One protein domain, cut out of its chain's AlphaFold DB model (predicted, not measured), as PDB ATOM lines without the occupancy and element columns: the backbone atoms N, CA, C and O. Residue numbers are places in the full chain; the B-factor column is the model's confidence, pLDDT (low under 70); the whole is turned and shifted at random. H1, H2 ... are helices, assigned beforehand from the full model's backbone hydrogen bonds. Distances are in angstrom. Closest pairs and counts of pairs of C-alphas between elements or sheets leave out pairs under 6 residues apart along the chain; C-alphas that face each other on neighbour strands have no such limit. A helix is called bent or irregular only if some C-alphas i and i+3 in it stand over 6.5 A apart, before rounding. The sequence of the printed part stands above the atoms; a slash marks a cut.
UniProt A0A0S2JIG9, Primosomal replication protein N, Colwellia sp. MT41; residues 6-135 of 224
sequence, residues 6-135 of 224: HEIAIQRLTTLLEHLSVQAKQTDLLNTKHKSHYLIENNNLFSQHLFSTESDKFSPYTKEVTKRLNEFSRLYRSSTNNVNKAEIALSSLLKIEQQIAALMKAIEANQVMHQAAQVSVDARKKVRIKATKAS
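Overview. This is residues 6 to 135 of the 224 residues of the protein "Primosomal replication protein N" of Colwellia sp. MT41 (UniProt A0A0S2JIG9). A long helical hairpin, H3 and H4, has H1 side by side with H3, and together they make a loose up-and-down bundle of three helices, each running against the one before it. Residues 122 to 135 of H4 stick out beyond the body as a bare arm and add to the length, while short H2 packs on H4 and a long loop, residues 40 to 57, leads from H2 to H3. The printed part has 130 residues and is all helix, in the order H1, H2, H3, H4, with no named strand. The whole is loose, with a radius of gyration of the C-alphas of 20.2 A and spans of 80 by 25 by 16 A.

Along the chain. H1, residues 6 to 33, begins at C-alpha 6 (-5.830, 12.667, 108.244) and is 40.7 A long. H2 is residues 35 to 39. H3, residues 58 to 81, is 36.7 A long and irregular: C-alphas 78 and 81 are 7.3 A apart. H4, residues 83 to 135, is 76.1 A long, has a kink of 34 degrees near residue 109, and ends at C-alpha 135 (52.080, 39.979, 79.452).

Arrangement. H1 and H3 touch, closest at the C-alphas of Ala 24 and Phe 58, 5.2 A, at a shallow tilt of 13 degrees, opposite ways. The hairpin H3 and H4 touches through residues 85 to 107 of H4 alone, closest at the C-alphas of Ser 79 and Lys 85, 5.2 A, at a shallow tilt of 8 degrees. H1 and H4 only just touch, with 3 pairs of C-alphas within 8 A. H2 touches H4, closest at the C-alphas of Ser 36 and Ala 117, 6.0 A; H2 and H3 are apart. O i to N i+4 pairs are within hydrogen-bond range in 23 of 24 for H1, 18 of 20 for H3, 47 of 49 for H4 and 0 of 1 for H2, which has 1 of 2 O i to N i+3 pairs within range.

Size, cuts and confidence. The C-alphas of Asn 81 and Ser 135, the two farthest apart, are 79.8 A apart. The printed part has no cut; the link from H2 to H3 is long. Residues 35 to 42, 79 to 81 and 116 to 117 have pLDDT under 70.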
ATOM      1  N   HIS A   6      -7.112  13.242 108.643       70.69
ATOM      2  CA  HIS A   6      -5.830  12.667 108.244       70.69
ATOM      3  C   HIS A   6      -5.724  12.372 106.738       70.69
ATOM      4  O   HIS A   6      -4.670  12.593 106.152       70.69
ATOM      5  N   GLU A   7      -6.802  11.948 106.074       74.81
ATOM      6  CA  GLU A   7      -6.811  11.749 104.615       74.81
ATOM      7  C   GLU A   7      -6.683  13.075 103.864       74.81
ATOM      8  O   GLU A   7      -6.015  13.141 102.833       74.81
ATOM      9  N   ILE A   8      -7.277  14.142 104.403       80.75
ATOM     10  CA  ILE A   8      -7.128  15.502 103.870       80.75
ATOM     11  C   ILE A   8      -5.672  15.969 104.016       80.75
ATOM     12  O   ILE A   8      -5.122  16.563 103.090       80.75
ATOM     13  N   ALA A   9      -5.027  15.677 105.150       77.94
ATOM     14  CA  ALA A   9      -3.618  16.004 105.372       77.94
ATOM     15  C   ALA A   9      -2.683  15.233 104.424       77.94
ATOM     16  O   ALA A   9      -1.800  15.838 103.819       77.94
ATOM     17  N   ILE A  10      -2.918  13.930 104.224       80.25
ATOM     18  CA  ILE A  10      -2.161  13.115 103.261       80.25
ATOM     19  C   ILE A  10      -2.341  13.664 101.841       80.25
ATOM     20  O   ILE A  10      -1.351  13.836 101.139       80.25
ATOM     21  N   GLN A  11      -3.568  14.017 101.439       84.12
ATOM     22  CA  GLN A  11      -3.825  14.618 100.124       84.12
ATOM     23  C   GLN A  11      -3.062  15.934  99.929       84.12
ATOM     24  O   GLN A  11      -2.456  16.125  98.881       84.12
ATOM     25  N   ARG A  12      -3.022  16.805 100.945       85.25
ATOM     26  CA  ARG A  12      -2.242  18.053 100.896       85.25
ATOM     27  C   ARG A  12      -0.738  17.803 100.764       85.25
ATOM     28  O   ARG A  12      -0.075  18.492  99.993       85.25
ATOM     29  N   LEU A  13      -0.199  16.819 101.486       83.62
ATOM     30  CA  LEU A  13       1.213  16.436 101.369       83.62
ATOM     31  C   LEU A  13       1.529  15.865  99.983       83.62
ATOM     32  O   LEU A  13       2.569  16.190  99.418       83.62
ATOM     33  N   THR A  14       0.622  15.076  99.404       85.62
ATOM     34  CA  THR A  14       0.767  14.573  98.033       85.62
ATOM     35  C   THR A  14       0.810  15.717  97.022       85.62
ATOM     36  O   THR A  14       1.742  15.770  96.226       85.62
ATOM     37  N   THR A  15      -0.116  16.680  97.096       88.06
ATOM     38  CA  THR A  15      -0.122  17.837  96.181       88.06
ATOM     39  C   THR A  15       1.117  18.720  96.347       88.06
ATOM     40  O   THR A  15       1.654  19.238  95.369       88.06
ATOM     41  N   LEU A  16       1.614  18.870  97.580       87.50
ATOM     42  CA  LEU A  16       2.850  19.606  97.860       87.50
ATOM     43  C   LEU A  16       4.052  18.897  97.218       87.50
ATOM     44  O   LEU A  16       4.857  19.539  96.544       87.50
ATOM     45  N   LEU A  17       4.152  17.572  97.360       87.00
ATOM     46  CA  LEU A  17       5.213  16.783  96.729       87.00
ATOM     47  C   LEU A  17       5.149  16.806  95.200       87.00
ATOM     48  O   LEU A  17       6.196  16.823  94.555       87.00
ATOM     49  N   GLU A  18       3.957  16.837  94.608       87.88
ATOM     50  CA  GLU A  18       3.792  17.005  93.161       87.88
ATOM     51  C   GLU A  18       4.355  18.349  92.691       87.88
ATOM     52  O   GLU A  18       5.135  18.388  91.735       87.88
ATOM     53  N   HIS A  19       4.047  19.434  93.405       88.56
ATOM     54  CA  HIS A  19       4.616  20.751  93.124       88.56
ATOM     55  C   HIS A  19       6.146  20.756  93.284       88.56
ATOM     56  O   HIS A  19       6.862  21.189  92.380       88.56
ATOM     57  N   LEU A  20       6.663  20.198  94.386       87.44
ATOM     58  CA  LEU A  20       8.104  20.054  94.622       87.44
ATOM     59  C   LEU A  20       8.796  19.221  93.540       87.44
ATOM     60  O   LEU A  20       9.910  19.540  93.149       87.44
ATOM     61  N   SER A  21       8.150  18.174  93.031       88.06
ATOM     62  CA  SER A  21       8.669  17.334  91.945       88.06
ATOM     63  C   SER A  21       8.792  18.112  90.633       88.06
ATOM     64  O   SER A  21       9.797  17.992  89.929       88.06
ATOM     65  N   VAL A  22       7.803  18.949  90.302       89.44
ATOM     66  CA  VAL A  22       7.876  19.840  89.132       89.44
ATOM     67  C   VAL A  22       8.988  20.871  89.313       89.44
ATOM     68  O   VAL A  22       9.814  21.036  88.414       89.44
ATOM     69  N   GLN A  23       9.052  21.507  90.481       87.31
ATOM     70  CA  GLN A  23      10.068  22.505  90.801       87.31
ATOM     71  C   GLN A  23      11.479  21.903  90.759       87.31
ATOM     72  O   GLN A  23      12.345  22.441  90.081       87.31
ATOM     73  N   ALA A  24      11.688  20.734  91.368       87.31
ATOM     74  CA  ALA A  24      12.950  20.000  91.337       87.31
ATOM     75  C   ALA A  24      13.413  19.701  89.904       87.31
ATOM     76  O   ALA A  24      14.567  19.948  89.569       87.31
ATOM     77  N   LYS A  25      12.512  19.242  89.023       87.62
ATOM     78  CA  LYS A  25      12.841  19.002  87.607       87.62
ATOM     79  C   LYS A  25      13.239  20.286  86.881       87.62
ATOM     80  O   LYS A  25      14.169  20.268  86.080       87.62
ATOM     81  N   GLN A  26      12.535  21.389  87.130       86.56
ATOM     82  CA  GLN A  26      12.882  22.684  86.544       86.56
ATOM     83  C   GLN A  26      14.248  23.161  87.043       86.56
ATOM     84  O   GLN A  26      15.068  23.598  86.239       86.56
ATOM     85  N   THR A  27      14.522  23.018  88.338       84.19
ATOM     86  CA  THR A  27      15.817  23.337  88.939       84.19
ATOM     87  C   THR A  27      16.938  22.483  88.344       84.19
ATOM     88  O   THR A  27      17.946  23.039  87.921       84.19
ATOM     89  N   ASP A  28      16.741  21.172  88.185       85.06
ATOM     90  CA  ASP A  28      17.713  20.279  87.538       85.06
ATOM     91  C   ASP A  28      18.015  20.722  86.087       85.06
ATOM     92  O   ASP A  28      19.168  20.759  85.649       85.06
ATOM     93  N   LEU A  29      16.989  21.131  85.330       84.31
ATOM     94  CA  LEU A  29      17.155  21.653  83.966       84.31
ATOM     95  C   LEU A  29      17.871  23.009  83.918       84.31
ATOM     96  O   LEU A  29      18.591  23.288  82.960       84.31
ATOM     97  N   LEU A  30      17.674  23.873  84.912       81.12
ATOM     98  CA  LEU A  30      18.399  25.143  85.006       81.12
ATOM     99  C   LEU A  30      19.865  24.910  85.381       81.12
ATOM    100  O   LEU A  30      20.756  25.533  84.802       81.12
ATOM    101  N   ASN A  31      20.110  23.963  86.283       78.56
ATOM    102  CA  ASN A  31      21.438  23.594  86.746       78.56
ATOM    103  C   ASN A  31      22.292  23.031  85.604       78.56
ATOM    104  O   ASN A  31      23.396  23.514  85.375       78.56
ATOM    105  N   THR A  32      21.748  22.118  84.793       76.62
ATOM    106  CA  THR A  32      22.454  21.571  83.611       76.62
ATOM    107  C   THR A  32      22.854  22.633  82.577       76.62
ATOM    108  O   THR A  32      23.862  22.479  81.891       76.62
ATOM    109  N   LYS A  33      22.105  23.739  82.464       76.12
ATOM    110  CA  LYS A  33      22.423  24.846  81.541       76.12
ATOM    111  C   LYS A  33      23.503  25.785  82.080       76.12
ATOM    112  O   LYS A  33      24.133  26.513  81.308       76.12
ATOM    113  N   HIS A  34      23.724  25.800  83.392       72.31
ATOM    114  CA  HIS A  34      24.690  26.685  84.021       72.31
ATOM    115  C   HIS A  34      26.098  26.087  83.970       72.31
ATOM    116  O   HIS A  34      26.388  25.090  84.616       72.31
ATOM    117  N   LYS A  35      27.035  26.764  83.290       63.00
ATOM    118  CA  LYS A  35      28.460  26.357  83.243       63.00
ATOM    119  C   LYS A  35      29.102  26.215  84.632       63.00
ATOM    120  O   LYS A  35      30.061  25.476  84.799       63.00
ATOM    121  N   SER A  36      28.575  26.933  85.623       59.56
ATOM    122  CA  SER A  36      28.974  26.860  87.032       59.56
ATOM    123  C   SER A  36      28.569  25.556  87.725       59.56
ATOM    124  O   SER A  36      29.123  25.254  88.775       59.56
ATOM    125  N   HIS A  37      27.624  24.791  87.170       63.31
ATOM    126  CA  HIS A  37      27.190  23.515  87.736       63.31
ATOM    127  C   HIS A  37      28.283  22.444  87.661       63.31
ATOM    128  O   HIS A  37      28.371  21.639  88.574       63.31
ATOM    129  N   TYR A  38      29.212  22.536  86.700       61.16
ATOM    130  CA  TYR A  38      30.397  21.668  86.625       61.16
ATOM    131  C   TYR A  38      31.262  21.685  87.904       61.16
ATOM    132  O   TYR A  38      31.985  20.740  88.187       61.16
ATOM    133  N   LEU A  39      31.201  22.761  88.701       59.09
ATOM    134  CA  LEU A  39      31.941  22.866  89.968       59.09
ATOM    135  C   LEU A  39      31.252  22.148  91.142       59.09
ATOM    136  O   LEU A  39      31.868  21.990  92.192       59.09
ATOM    137  N   ILE A  40      29.977  21.789  90.989       61.50
ATOM    138  CA  ILE A  40      29.113  21.190  92.023       61.50
ATOM    139  C   ILE A  40      28.658  19.776  91.592       61.50
ATOM    140  O   ILE A  40      28.156  18.998  92.400       61.50
ATOM    141  N   GLU A  41      28.867  19.431  90.321       59.66
ATOM    142  CA  GLU A  41      28.601  18.128  89.720       59.66
ATOM    143  C   GLU A  41      29.404  17.028  90.439       59.66
ATOM    144  O   GLU A  41      30.598  17.185  90.705       59.66
ATOM    145  N   ASN A  42      28.741  15.905  90.736       58.78
ATOM    146  CA  ASN A  42      29.251  14.739  91.484       58.78
ATOM    147  C   ASN A  42      29.303  14.852  93.017       58.78
ATOM    148  O   ASN A  42      29.897  13.985  93.658       58.78
ATOM    149  N   ASN A  43      28.665  15.856  93.626       70.75
ATOM    150  CA  ASN A  43      28.434  15.845  95.072       70.75
ATOM    151  C   ASN A  43      26.988  15.446  95.399       70.75
ATOM    152  O   ASN A  43      26.043  15.923  94.767       70.75
ATOM    153  N   ASN A  44      26.818  14.596  96.411       76.44
ATOM    154  CA  ASN A  44      25.500  14.247  96.926       76.44
ATOM    155  C   ASN A  44      24.849  15.503  97.518       76.44
ATOM    156  O   ASN A  44      25.402  16.131  98.421       76.44
ATOM    157  N   LEU A  45      23.664  15.867  97.018       76.81
ATOM    158  CA  LEU A  45      22.943  17.059  97.489       76.81
ATOM    159  C   LEU A  45      22.528  16.953  98.963       76.81
ATOM    160  O   LEU A  45      22.399  17.969  99.646       76.81
ATOM    161  N   PHE A  46      22.330  15.729  99.454       82.81
ATOM    162  CA  PHE A  46      21.925  15.463 100.827       82.81
ATOM    163  C   PHE A  46      22.769  14.362 101.468       82.81
ATOM    164  O   PHE A  46      23.328  13.498 100.796       82.81
ATOM    165  N   SER A  47      22.831  14.374 102.800       81.12
ATOM    166  CA  SER A  47      23.497  13.330 103.581       81.12
ATOM    167  C   SER A  47      22.763  11.988 103.483       81.12
ATOM    168  O   SER A  47      21.535  11.960 103.613       81.12
ATOM    169  N   GLN A  48      23.516  10.884 103.431       80.94
ATOM    170  CA  GLN A  48      23.000   9.501 103.460       80.94
ATOM    171  C   GLN A  48      22.110   9.190 104.683       80.94
ATOM    172  O   GLN A  48      21.272   8.295 104.650       80.94
ATOM    173  N   HIS A  49      22.268   9.936 105.781       81.50
ATOM    174  CA  HIS A  49      21.435   9.776 106.978       81.50
ATOM    175  C   HIS A  49      20.001  10.306 106.781       81.50
ATOM    176  O   HIS A  49      19.079   9.900 107.490       81.50
ATOM    177  N   LEU A  50      19.799  11.227 105.835       84.00
ATOM    178  CA  LEU A  50      18.496  11.834 105.561       84.00
ATOM    179  C   LEU A  50      17.820  11.209 104.337       84.00
ATOM    180  O   LEU A  50      16.604  11.036 104.343       84.00
ATOM    181  N   PHE A  51      18.592  10.833 103.319       86.81
ATOM    182  CA  PHE A  51      18.099  10.187 102.103       86.81
ATOM    183  C   PHE A  51      18.906   8.935 101.796       86.81
ATOM    184  O   PHE A  51      20.118   8.922 101.974       86.81
ATOM    185  N   SER A  52      18.233   7.895 101.306       83.75
ATOM    186  CA  SER A  52      18.907   6.676 100.847       83.75
ATOM    187  C   SER A  52      19.340   6.771  99.381       83.75
ATOM    188  O   SER A  52      20.148   5.966  98.930       83.75
ATOM    189  N   THR A  53      18.790   7.724  98.628       85.50
ATOM    190  CA  THR A  53      19.188   7.998  97.246       85.50
ATOM    191  C   THR A  53      20.494   8.781  97.209       85.50
ATOM    192  O   THR A  53      20.649   9.764  97.924       85.50
ATOM    193  N   GLU A  54      21.394   8.393  96.313       81.81
ATOM    194  CA  GLU A  54      22.609   9.143  96.003       81.81
ATOM    195  C   GLU A  54      22.463   9.736  94.607       81.81
ATOM    196  O   GLU A  54      22.386   9.023  93.605       81.81
ATOM    197  N   SER A  55      22.323  11.057  94.545       83.19
ATOM    198  CA  SER A  55      22.264  11.780  93.281       83.19
ATOM    199  C   SER A  55      22.701  13.233  93.441       83.19
ATOM    200  O   SER A  55      22.520  13.869  94.483       83.19
ATOM    201  N   ASP A  56      23.237  13.744  92.345       77.94
ATOM    202  CA  ASP A  56      23.534  15.136  92.025       77.94
ATOM    203  C   ASP A  56      22.287  15.965  91.640       77.94
ATOM    204  O   ASP A  56      22.375  17.182  91.488       77.94
ATOM    205  N   LYS A  57      21.123  15.322  91.470       84.06
ATOM    206  CA  LYS A  57      19.863  15.931  91.008       84.06
ATOM    207  C   LYS A  57      18.794  15.891  92.087       84.06
ATOM    208  O   LYS A  57      18.741  14.956  92.880       84.06
ATOM    209  N   PHE A  58      17.879  16.854  92.077       86.56
ATOM    210  CA  PHE A  58      16.759  16.917  93.021       86.56
ATOM    211  C   PHE A  58      15.641  15.916  92.676       86.56
ATOM    212  O   PHE A  58      14.974  15.384  93.568       86.56
ATOM    213  N   SER A  59      15.440  15.608  91.389       86.81
ATOM    214  CA  SER A  59      14.380  14.706  90.910       86.81
ATOM    215  C   SER A  59      14.387  13.307  91.570       86.81
ATOM    216  O   SER A  59      13.322  12.863  92.014       86.81
ATOM    217  N   PRO A  60      15.527  12.605  91.732       87.00
ATOM    218  CA  PRO A  60      15.580  11.320  92.437       87.00
ATOM    219  C   PRO A  60      15.128  11.379  93.904       87.00
ATOM    220  O   PRO A  60      14.360  10.516  94.332       87.00
ATOM    221  N   TYR A  61      15.490  12.432  94.642       87.81
ATOM    222  CA  TYR A  61      15.072  12.607  96.037       87.81
ATOM    223  C   TYR A  61      13.562  12.841  96.164       87.81
ATOM    224  O   TYR A  61      12.913  12.220  97.001       87.81
ATOM    225  N   THR A  62      12.954  13.651  95.287       88.00
ATOM    226  CA  THR A  62      11.486  13.845  95.304       88.00
ATOM    227  C   THR A  62      10.720  12.541  95.036       88.00
ATOM    228  O   THR A  62       9.677  12.288  95.648       88.00
ATOM    229  N   LYS A  63      11.261  11.657  94.184       88.44
ATOM    230  CA  LYS A  63      10.697  10.318  93.944       88.44
ATOM    231  C   LYS A  63      10.807   9.423  95.176       88.44
ATOM    232  O   LYS A  63       9.865   8.684  95.457       88.44
ATOM    233  N   GLU A  64      11.924   9.481  95.901       90.19
ATOM    234  CA  GLU A  64      12.098   8.741  97.154       90.19
ATOM    235  C   GLU A  64      11.052   9.163  98.195       90.19
ATOM    236  O   GLU A  64      10.342   8.307  98.724       90.19
ATOM    237  N   VAL A  65      10.882  10.468  98.428       87.44
ATOM    238  CA  VAL A  65       9.891  10.974  99.397       87.44
ATOM    239  C   VAL A  65       8.468  10.596  98.985       87.44
ATOM    240  O   VAL A  65       7.665  10.193  99.824       87.44
ATOM    241  N   THR A  66       8.158  10.628  97.685       87.75
ATOM    242  CA  THR A  66       6.849  10.192  97.172       87.75
ATOM    243  C   THR A  66       6.596   8.705  97.442       87.75
ATOM    244  O   THR A  66       5.501   8.325  97.860       87.75
ATOM    245  N   LYS A  67       7.605   7.842  97.249       88.50
ATOM    246  CA  LYS A  67       7.506   6.412  97.588       88.50
ATOM    247  C   LYS A  67       7.283   6.207  99.088       88.50
ATOM    248  O   LYS A  67       6.365   5.478  99.457       88.50
ATOM    249  N   ARG A  68       8.038   6.915  99.936       86.12
ATOM    250  CA  ARG A  68       7.893   6.864 101.401       86.12
ATOM    251  C   ARG A  68       6.520   7.347 101.871       86.12
ATOM    252  O   ARG A  68       5.929   6.729 102.751       86.12
ATOM    253  N   LEU A  69       5.959   8.393 101.256       86.56
ATOM    254  CA  LEU A  69       4.603   8.862 101.567       86.56
ATOM    255  C   LEU A  69       3.535   7.820 101.193       86.56
ATOM    256  O   LEU A  69       2.575   7.615 101.937       86.56
ATOM    257  N   ASN A  70       3.711   7.123 100.068       86.06
ATOM    258  CA  ASN A  70       2.810   6.043  99.662       86.06
ATOM    259  C   ASN A  70       2.888   4.838 100.611       86.06
ATOM    260  O   ASN A  70       1.855   4.256 100.950       86.06
ATOM    261  N   GLU A  71       4.087   4.478 101.069       85.81
ATOM    262  CA  GLU A  71       4.294   3.450 102.096       85.81
ATOM    263  C   GLU A  71       3.646   3.853 103.424       85.81
ATOM    264  O   GLU A  71       2.888   3.066 103.990       85.81
ATOM    265  N   PHE A  72       3.838   5.099 103.867       84.88
ATOM    266  CA  PHE A  72       3.172   5.646 105.048       84.88
ATOM    267  C   PHE A  72       1.643   5.573 104.927       84.88
ATOM    268  O   PHE A  72       0.981   5.106 105.848       84.88
ATOM    269  N   SER A  73       1.069   5.952 103.782       82.50
ATOM    270  CA  SER A  73      -0.380   5.880 103.544       82.50
ATOM    271  C   SER A  73      -0.918   4.445 103.661       82.50
ATOM    272  O   SER A  73      -1.977   4.211 104.248       82.50
ATOM    273  N   ARG A  74      -0.162   3.451 103.170       82.25
ATOM    274  CA  ARG A  74      -0.501   2.023 103.318       82.25
ATOM    275  C   ARG A  74      -0.378   1.547 104.766       82.25
ATOM    276  O   ARG A  74      -1.280   0.869 105.257       82.25
ATOM    277  N   LEU A  75       0.704   1.918 105.452       80.19
ATOM    278  CA  LEU A  75       0.941   1.572 106.857       80.19
ATOM    279  C   LEU A  75      -0.124   2.180 107.769       80.19
ATOM    280  O   LEU A  75      -0.663   1.478 108.620       80.19
ATOM    281  N   TYR A  76      -0.497   3.437 107.535       76.25
ATOM    282  CA  TYR A  76      -1.542   4.140 108.273       76.25
ATOM    283  C   TYR A  76      -2.905   3.445 108.140       76.25
ATOM    284  O   TYR A  76      -3.589   3.214 109.134       76.25
ATOM    285  N   ARG A  77      -3.271   3.007 106.929       77.31
ATOM    286  CA  ARG A  77      -4.503   2.228 106.701       77.31
ATOM    287  C   ARG A  77      -4.503   0.873 107.421       77.31
ATOM    288  O   ARG A  77      -5.567   0.386 107.775       77.31
ATOM    289  N   SER A  78      -3.331   0.272 107.648       72.81
ATOM    290  CA  SER A  78      -3.161  -1.003 108.369       72.81
ATOM    291  C   SER A  78      -2.902  -0.831 109.880       72.81
ATOM    292  O   SER A  78      -2.849  -1.813 110.621       72.81
ATOM    293  N   SER A  79      -2.724   0.409 110.346       65.12
ATOM    294  CA  SER A  79      -2.294   0.768 111.706       65.12
ATOM    295  C   SER A  79      -3.444   0.794 112.722       65.12
ATOM    296  O   SER A  79      -3.194   0.832 113.921       65.12
ATOM    297  N   THR A  80      -4.701   0.717 112.279       60.69
ATOM    298  CA  THR A  80      -5.895   0.835 113.139       60.69
ATOM    299  C   THR A  80      -5.982  -0.192 114.274       60.69
ATOM    300  O   THR A  80      -6.705   0.053 115.230       60.69
ATOM    301  N   ASN A  81      -5.228  -1.298 114.211       61.81
ATOM    302  CA  ASN A  81      -5.291  -2.399 115.182       61.81
ATOM    303  C   ASN A  81      -3.942  -2.739 115.861       61.81
ATOM    304  O   ASN A  81      -3.842  -3.783 116.500       61.81
ATOM    305  N   ASN A  82      -2.875  -1.940 115.700       74.00
ATOM    306  CA  ASN A  82      -1.562  -2.272 116.279       74.00
ATOM    307  C   ASN A  82      -0.749  -1.020 116.664       74.00
ATOM    308  O   ASN A  82      -0.346  -0.247 115.795       74.00
ATOM    309  N   VAL A  83      -0.464  -0.871 117.962       74.88
ATOM    310  CA  VAL A  83       0.260   0.274 118.550       74.88
ATOM    311  C   VAL A  83       1.671   0.426 117.968       74.88
ATOM    312  O   VAL A  83       2.053   1.528 117.582       74.88
ATOM    313  N   ASN A  84       2.401  -0.675 117.767       76.12
ATOM    314  CA  ASN A  84       3.748  -0.637 117.185       76.12
ATOM    315  C   ASN A  84       3.715  -0.123 115.736       76.12
ATOM    316  O   ASN A  84       4.598   0.614 115.304       76.12
ATOM    317  N   LYS A  85       2.671  -0.467 114.965       75.25
ATOM    318  CA  LYS A  85       2.495   0.064 113.600       75.25
ATOM    319  C   LYS A  85       2.183   1.561 113.601       75.25
ATOM    320  O   LYS A  85       2.617   2.256 112.683       75.25
ATOM    321  N   ALA A  86       1.472   2.054 114.614       74.44
ATOM    322  CA  ALA A  86       1.189   3.476 114.772       74.44
ATOM    323  C   ALA A  86       2.462   4.277 115.111       74.44
ATOM    324  O   ALA A  86       2.708   5.315 114.499       74.44
ATOM    325  N   GLU A  87       3.321   3.768 115.998       79.81
ATOM    326  CA  GLU A  87       4.623   4.384 116.310       79.81
ATOM    327  C   GLU A  87       5.561   4.417 115.092       79.81
ATOM    328  O   GLU A  87       6.174   5.445 114.784       79.81
ATOM    329  N   ILE A  88       5.617   3.323 114.324       81.44
ATOM    330  CA  ILE A  88       6.382   3.266 113.069       81.44
ATOM    331  C   ILE A  88       5.840   4.285 112.055       81.44
ATOM    332  O   ILE A  88       6.625   4.976 111.399       81.44
ATOM    333  N   ALA A  89       4.516   4.434 111.952       79.31
ATOM    334  CA  ALA A  89       3.901   5.433 111.083       79.31
ATOM    335  C   ALA A  89       4.285   6.861 111.516       79.31
ATOM    336  O   ALA A  89       4.712   7.651 110.675       79.31
ATOM    337  N   LEU A  90       4.225   7.176 112.814       81.12
ATOM    338  CA  LEU A  90       4.620   8.485 113.350       81.12
ATOM    339  C   LEU A  90       6.091   8.813 113.062       81.12
ATOM    340  O   LEU A  90       6.395   9.890 112.550       81.12
ATOM    341  N   SER A  91       7.003   7.871 113.318       83.81
ATOM    342  CA  SER A  91       8.429   8.062 113.019       83.81
ATOM    343  C   SER A  91       8.701   8.247 111.518       83.81
ATOM    344  O   SER A  91       9.561   9.041 111.133       83.81
ATOM    345  N   SER A  92       7.939   7.566 110.657       83.44
ATOM    346  CA  SER A  92       8.033   7.727 109.202       83.44
ATOM    347  C   SER A  92       7.548   9.105 108.752       83.44
ATOM    348  O   SER A  92       8.175   9.717 107.890       83.44
ATOM    349  N   LEU A  93       6.478   9.623 109.362       83.31
ATOM    350  CA  LEU A  93       5.959  10.960 109.072       83.31
ATOM    351  C   LEU A  93       6.977  12.050 109.428       83.31
ATOM    352  O   LEU A  93       7.231  12.931 108.612       83.31
ATOM    353  N   LEU A  94       7.607  11.946 110.601       86.31
ATOM    354  CA  LEU A  94       8.623  12.900 111.056       86.31
ATOM    355  C   LEU A  94       9.845  12.914 110.122       86.31
ATOM    356  O   LEU A  94      10.371  13.973 109.788       86.31
ATOM    357  N   LYS A  95      10.256  11.743 109.619       86.62
ATOM    358  CA  LYS A  95      11.308  11.645 108.594       86.62
ATOM    359  C   LYS A  95      10.892  12.285 107.267       86.62
ATOM    360  O   LYS A  95      11.694  12.997 106.672       86.62
ATOM    361  N   ILE A  96       9.658  12.062 106.809       86.81
ATOM    362  CA  ILE A  96       9.131  12.680 105.579       86.81
ATOM    363  C   ILE A  96       9.113  14.207 105.711       86.81
ATOM    364  O   ILE A  96       9.516  14.903 104.784       86.81
ATOM    365  N   GLU A  97       8.700  14.738 106.861       88.38
ATOM    366  CA  GLU A  97       8.711  16.177 107.130       88.38
ATOM    367  C   GLU A  97      10.128  16.758 107.057       88.38
ATOM    368  O   GLU A  97      10.361  17.736 106.345       88.38
ATOM    369  N   GLN A  98      11.097  16.114 107.716       88.88
ATOM    370  CA  GLN A  98      12.504  16.520 107.653       88.88
ATOM    371  C   GLN A  98      13.050  16.487 106.218       88.88
ATOM    372  O   GLN A  98      13.751  17.413 105.803       88.88
ATOM    373  N   GLN A  99      12.704  15.458 105.439       87.44
ATOM    374  CA  GLN A  99      13.093  15.339 104.032       87.44
ATOM    375  C   GLN A  99      12.479  16.453 103.169       87.44
ATOM    376  O   GLN A  99      13.178  17.037 102.343       87.44
ATOM    377  N   ILE A 100      11.200  16.789 103.372       87.69
ATOM    378  CA  ILE A 100      10.520  17.878 102.652       87.69
ATOM    379  C   ILE A 100      11.148  19.233 102.998       87.69
ATOM    380  O   ILE A 100      11.467  20.003 102.093       87.69
ATOM    381  N   ALA A 101      11.379  19.509 104.284       88.81
ATOM    382  CA  ALA A 101      11.991  20.758 104.733       88.81
ATOM    383  C   ALA A 101      13.414  20.932 104.175       88.81
ATOM    384  O   ALA A 101      13.776  22.014 103.706       88.81
ATOM    385  N   ALA A 102      14.208  19.858 104.165       88.06
ATOM    386  CA  ALA A 102      15.536  19.867 103.563       88.06
ATOM    387  C   ALA A 102      15.480  20.105 102.047       88.06
ATOM    388  O   ALA A 102      16.258  20.913 101.538       88.06
ATOM    389  N   LEU A 103      14.544  19.464 101.334       87.19
ATOM    390  CA  LEU A 103      14.352  19.665  99.894       87.19
ATOM    391  C   LEU A 103      13.986  21.108  99.557       87.19
ATOM    392  O   LEU A 103      14.608  21.693  98.674       87.19
ATOM    393  N   MET A 104      13.030  21.699 100.278       86.19
ATOM    394  CA  MET A 104      12.641  23.099 100.080       86.19
ATOM    395  C   MET A 104      13.831  24.039 100.279       86.19
ATOM    396  O   MET A 104      14.160  24.821  99.387       86.19
ATOM    397  N   LYS A 105      14.540  23.894 101.405       88.06
ATOM    398  CA  LYS A 105      15.701  24.729 101.728       88.06
ATOM    399  C   LYS A 105      16.818  24.594 100.694       88.06
ATOM    400  O   LYS A 105      17.449  25.586 100.343       88.06
ATOM    401  N   ALA A 106      17.071  23.384 100.206       85.94
ATOM    402  CA  ALA A 106      18.108  23.147  99.210       85.94
ATOM    403  C   ALA A 106      17.733  23.718  97.832       85.94
ATOM    404  O   ALA A 106      18.586  24.305  97.172       85.94
ATOM    405  N   ILE A 107      16.464  23.614  97.421       84.12
ATOM    406  CA  ILE A 107      15.976  24.212  96.169       84.12
ATOM    407  C   ILE A 107      16.069  25.745  96.224       84.12
ATOM    408  O   ILE A 107      16.509  26.365  95.255       84.12
ATOM    409  N   GLU A 108      15.714  26.362  97.353       84.81
ATOM    410  CA  GLU A 108      15.860  27.809  97.561       84.81
ATOM    411  C   GLU A 108      17.336  28.237  97.578       84.81
ATOM    412  O   GLU A 108      17.733  29.186  96.896       84.81
ATOM    413  N   ALA A 109      18.187  27.493  98.292       83.31
ATOM    414  CA  ALA A 109      19.619  27.772  98.381       83.31
ATOM    415  C   ALA A 109      20.363  27.570  97.050       83.31
ATOM    416  O   ALA A 109      21.395  28.206  96.825       83.31
ATOM    417  N   ASN A 110      19.839  26.737  96.144       81.50
ATOM    418  CA  ASN A 110      20.452  26.457  94.847       81.50
ATOM    419  C   ASN A 110      20.687  27.738  94.018       81.50
ATOM    420  O   ASN A 110      21.725  27.878  93.367       81.50
ATOM    421  N   GLN A 111      19.781  28.721  94.098       75.44
ATOM    422  CA  GLN A 111      19.962  30.018  93.432       75.44
ATOM    423  C   GLN A 111      21.166  30.793  93.987       75.44
ATOM    424  O   GLN A 111      21.991  31.296  93.220       75.44
ATOM    425  N   VAL A 112      21.303  30.849  95.314       75.50
ATOM    426  CA  VAL A 112      22.397  31.556  96.000       75.50
ATOM    427  C   VAL A 112      23.741  30.874  95.726       75.50
ATOM    428  O   VAL A 112      24.729  31.547  95.428       75.50
ATOM    429  N   MET A 113      23.779  29.539  95.745       70.94
ATOM    430  CA  MET A 113      24.987  28.773  95.420       70.94
ATOM    431  C   MET A 113      25.459  29.038  93.985       70.94
ATOM    432  O   MET A 113      26.653  29.241  93.752       70.94
ATOM    433  N   HIS A 114      24.538  29.110  93.021       70.94
ATOM    434  CA  HIS A 114      24.886  29.431  91.638       70.94
ATOM    435  C   HIS A 114      25.326  30.883  91.435       70.94
ATOM    436  O   HIS A 114      26.244  31.115  90.646       70.94
ATOM    437  N   GLN A 115      24.747  31.848  92.154       73.19
ATOM    438  CA  GLN A 115      25.219  33.237  92.135       73.19
ATOM    439  C   GLN A 115      26.645  33.351  92.689       73.19
ATOM    440  O   GLN A 115      27.515  33.934  92.040       73.19
ATOM    441  N   ALA A 116      26.926  32.727  93.836       68.62
ATOM    442  CA  ALA A 116      28.267  32.706  94.419       68.62
ATOM    443  C   ALA A 116      29.294  32.040  93.482       68.62
ATOM    444  O   ALA A 116      30.392  32.565  93.267       68.62
ATOM    445  N   ALA A 117      28.921  30.919  92.854       68.19
ATOM    446  CA  ALA A 117      29.769  30.237  91.882       68.19
ATOM    447  C   ALA A 117      30.058  31.115  90.651       68.19
ATOM    448  O   ALA A 117      31.209  31.191  90.218       68.19
ATOM    449  N   GLN A 118      29.064  31.834  90.116       72.62
ATOM    450  CA  GLN A 118      29.257  32.762  88.992       72.62
ATOM    451  C   GLN A 118      30.219  33.902  89.336       72.62
ATOM    452  O   GLN A 118      31.164  34.144  88.584       72.62
ATOM    453  N   VAL A 119      30.055  34.529  90.506       73.75
ATOM    454  CA  VAL A 119      30.961  35.590  90.979       73.75
ATOM    455  C   VAL A 119      32.409  35.092  91.035       73.75
ATOM    456  O   VAL A 119      33.329  35.792  90.600       73.75
ATOM    457  N   SER A 120      32.625  33.857  91.501       71.62
ATOM    458  CA  SER A 120      33.964  33.257  91.555       71.62
ATOM    459  C   SER A 120      34.577  33.028  90.163       71.62
ATOM    460  O   SER A 120      35.764  33.295  89.945       71.62
ATOM    461  N   VAL A 121      33.771  32.591  89.188       71.62
ATOM    462  CA  VAL A 121      34.207  32.365  87.803       71.62
ATOM    463  C   VAL A 121      34.535  33.691  87.119       71.62
ATOM    464  O   VAL A 121      35.569  33.803  86.453       71.62
ATOM    465  N   ASP A 122      33.721  34.722  87.331       76.31
ATOM    466  CA  ASP A 122      33.944  36.051  86.767       76.31
ATOM    467  C   ASP A 122      35.179  36.732  87.356       76.31
ATOM    468  O   ASP A 122      35.950  37.359  86.621       76.31
ATOM    469  N   ALA A 123      35.430  36.563  88.658       75.56
ATOM    470  CA  ALA A 123      36.661  37.021  89.291       75.56
ATOM    471  C   ALA A 123      37.893  36.360  88.649       75.56
ATOM    472  O   ALA A 123      38.818  37.058  88.221       75.56
ATOM    473  N   ARG A 124      37.878  35.030  88.473       76.44
ATOM    474  CA  ARG A 124      38.960  34.290  87.794       76.44
ATOM    475  C   ARG A 124      39.155  34.751  86.349       76.44
ATOM    476  O   ARG A 124      40.288  34.963  85.915       76.44
ATOM    477  N   LYS A 125      38.065  34.970  85.606       80.00
ATOM    478  CA  LYS A 125      38.114  35.476  84.226       80.00
ATOM    479  C   LYS A 125      38.749  36.867  84.160       80.00
ATOM    480  O   LYS A 125      39.609  37.098  83.311       80.00
ATOM    481  N   LYS A 126      38.381  37.775  85.071       77.81
ATOM    482  CA  LYS A 126      38.959  39.127  85.164       77.81
ATOM    483  C   LYS A 126      40.457  39.088  85.478       77.81
ATOM    484  O   LYS A 126      41.218  39.801  84.828       77.81
ATOM    485  N   VAL A 127      40.887  38.239  86.416       78.38
ATOM    486  CA  VAL A 127      42.313  38.048  86.740       78.38
ATOM    487  C   VAL A 127      43.082  37.540  85.520       78.38
ATOM    488  O   VAL A 127      44.108  38.117  85.165       78.38
ATOM    489  N   ARG A 128      42.548  36.538  84.810       75.88
ATOM    490  CA  ARG A 128      43.180  36.003  83.596       75.88
ATOM    491  C   ARG A 128      43.342  37.068  82.512       75.88
ATOM    492  O   ARG A 128      44.415  37.183  81.937       75.88
ATOM    493  N   ILE A 129      42.308  37.877  82.267       75.88
ATOM    494  CA  ILE A 129      42.356  38.961  81.271       75.88
ATOM    495  C   ILE A 129      43.403  40.018  81.653       75.88
ATOM    496  O   ILE A 129      44.132  40.505  80.786       75.88
ATOM    497  N   LYS A 130      43.508  40.375  82.940       77.88
ATOM    498  CA  LYS A 130      44.538  41.310  83.417       77.88
ATOM    499  C   LYS A 130      45.947  40.744  83.220       77.88
ATOM    500  O   LYS A 130      46.796  41.456  82.697       77.88
ATOM    501  N   ALA A 131      46.168  39.472  83.545       73.94
ATOM    502  CA  ALA A 131      47.456  38.808  83.342       73.94
ATOM    503  C   ALA A 131      47.854  38.748  81.855       73.94
ATOM    504  O   ALA A 131      48.991  39.056  81.509       73.94
ATOM    505  N   THR A 132      46.912  38.439  80.955       73.31
ATOM    506  CA  THR A 132      47.193  38.431  79.508       73.31
ATOM    507  C   THR A 132      47.528  39.821  78.972       73.31
ATOM    508  O   THR A 132      48.427  39.952  78.148       73.31
ATOM    509  N   LYS A 133      46.847  40.869  79.456       74.44
ATOM    510  CA  LYS A 133      47.134  42.256  79.057       74.44
ATOM    511  C   LYS A 133      48.487  42.737  79.590       74.44
ATOM    512  O   LYS A 133      49.220  43.385  78.854       74.44
ATOM    513  N   ALA A 134      48.830  42.379  80.828       71.94
ATOM    514  CA  ALA A 134      50.140  42.672  81.409       71.94
ATOM    515  C   ALA A 134      51.266  41.985  80.619       71.94
ATOM    516  O   ALA A 134      52.218  42.642  80.219       71.94
ATOM    517  N   SER A 135      51.101  40.704  80.272       71.06
ATOM    518  CA  SER A 135      52.080  39.979  79.452       71.06
ATOM    519  C   SER A 135      52.248  40.572  78.047       71.06
ATOM    520  O   SER A 135      53.368  40.625  77.543       71.06
TER     521      SER A 135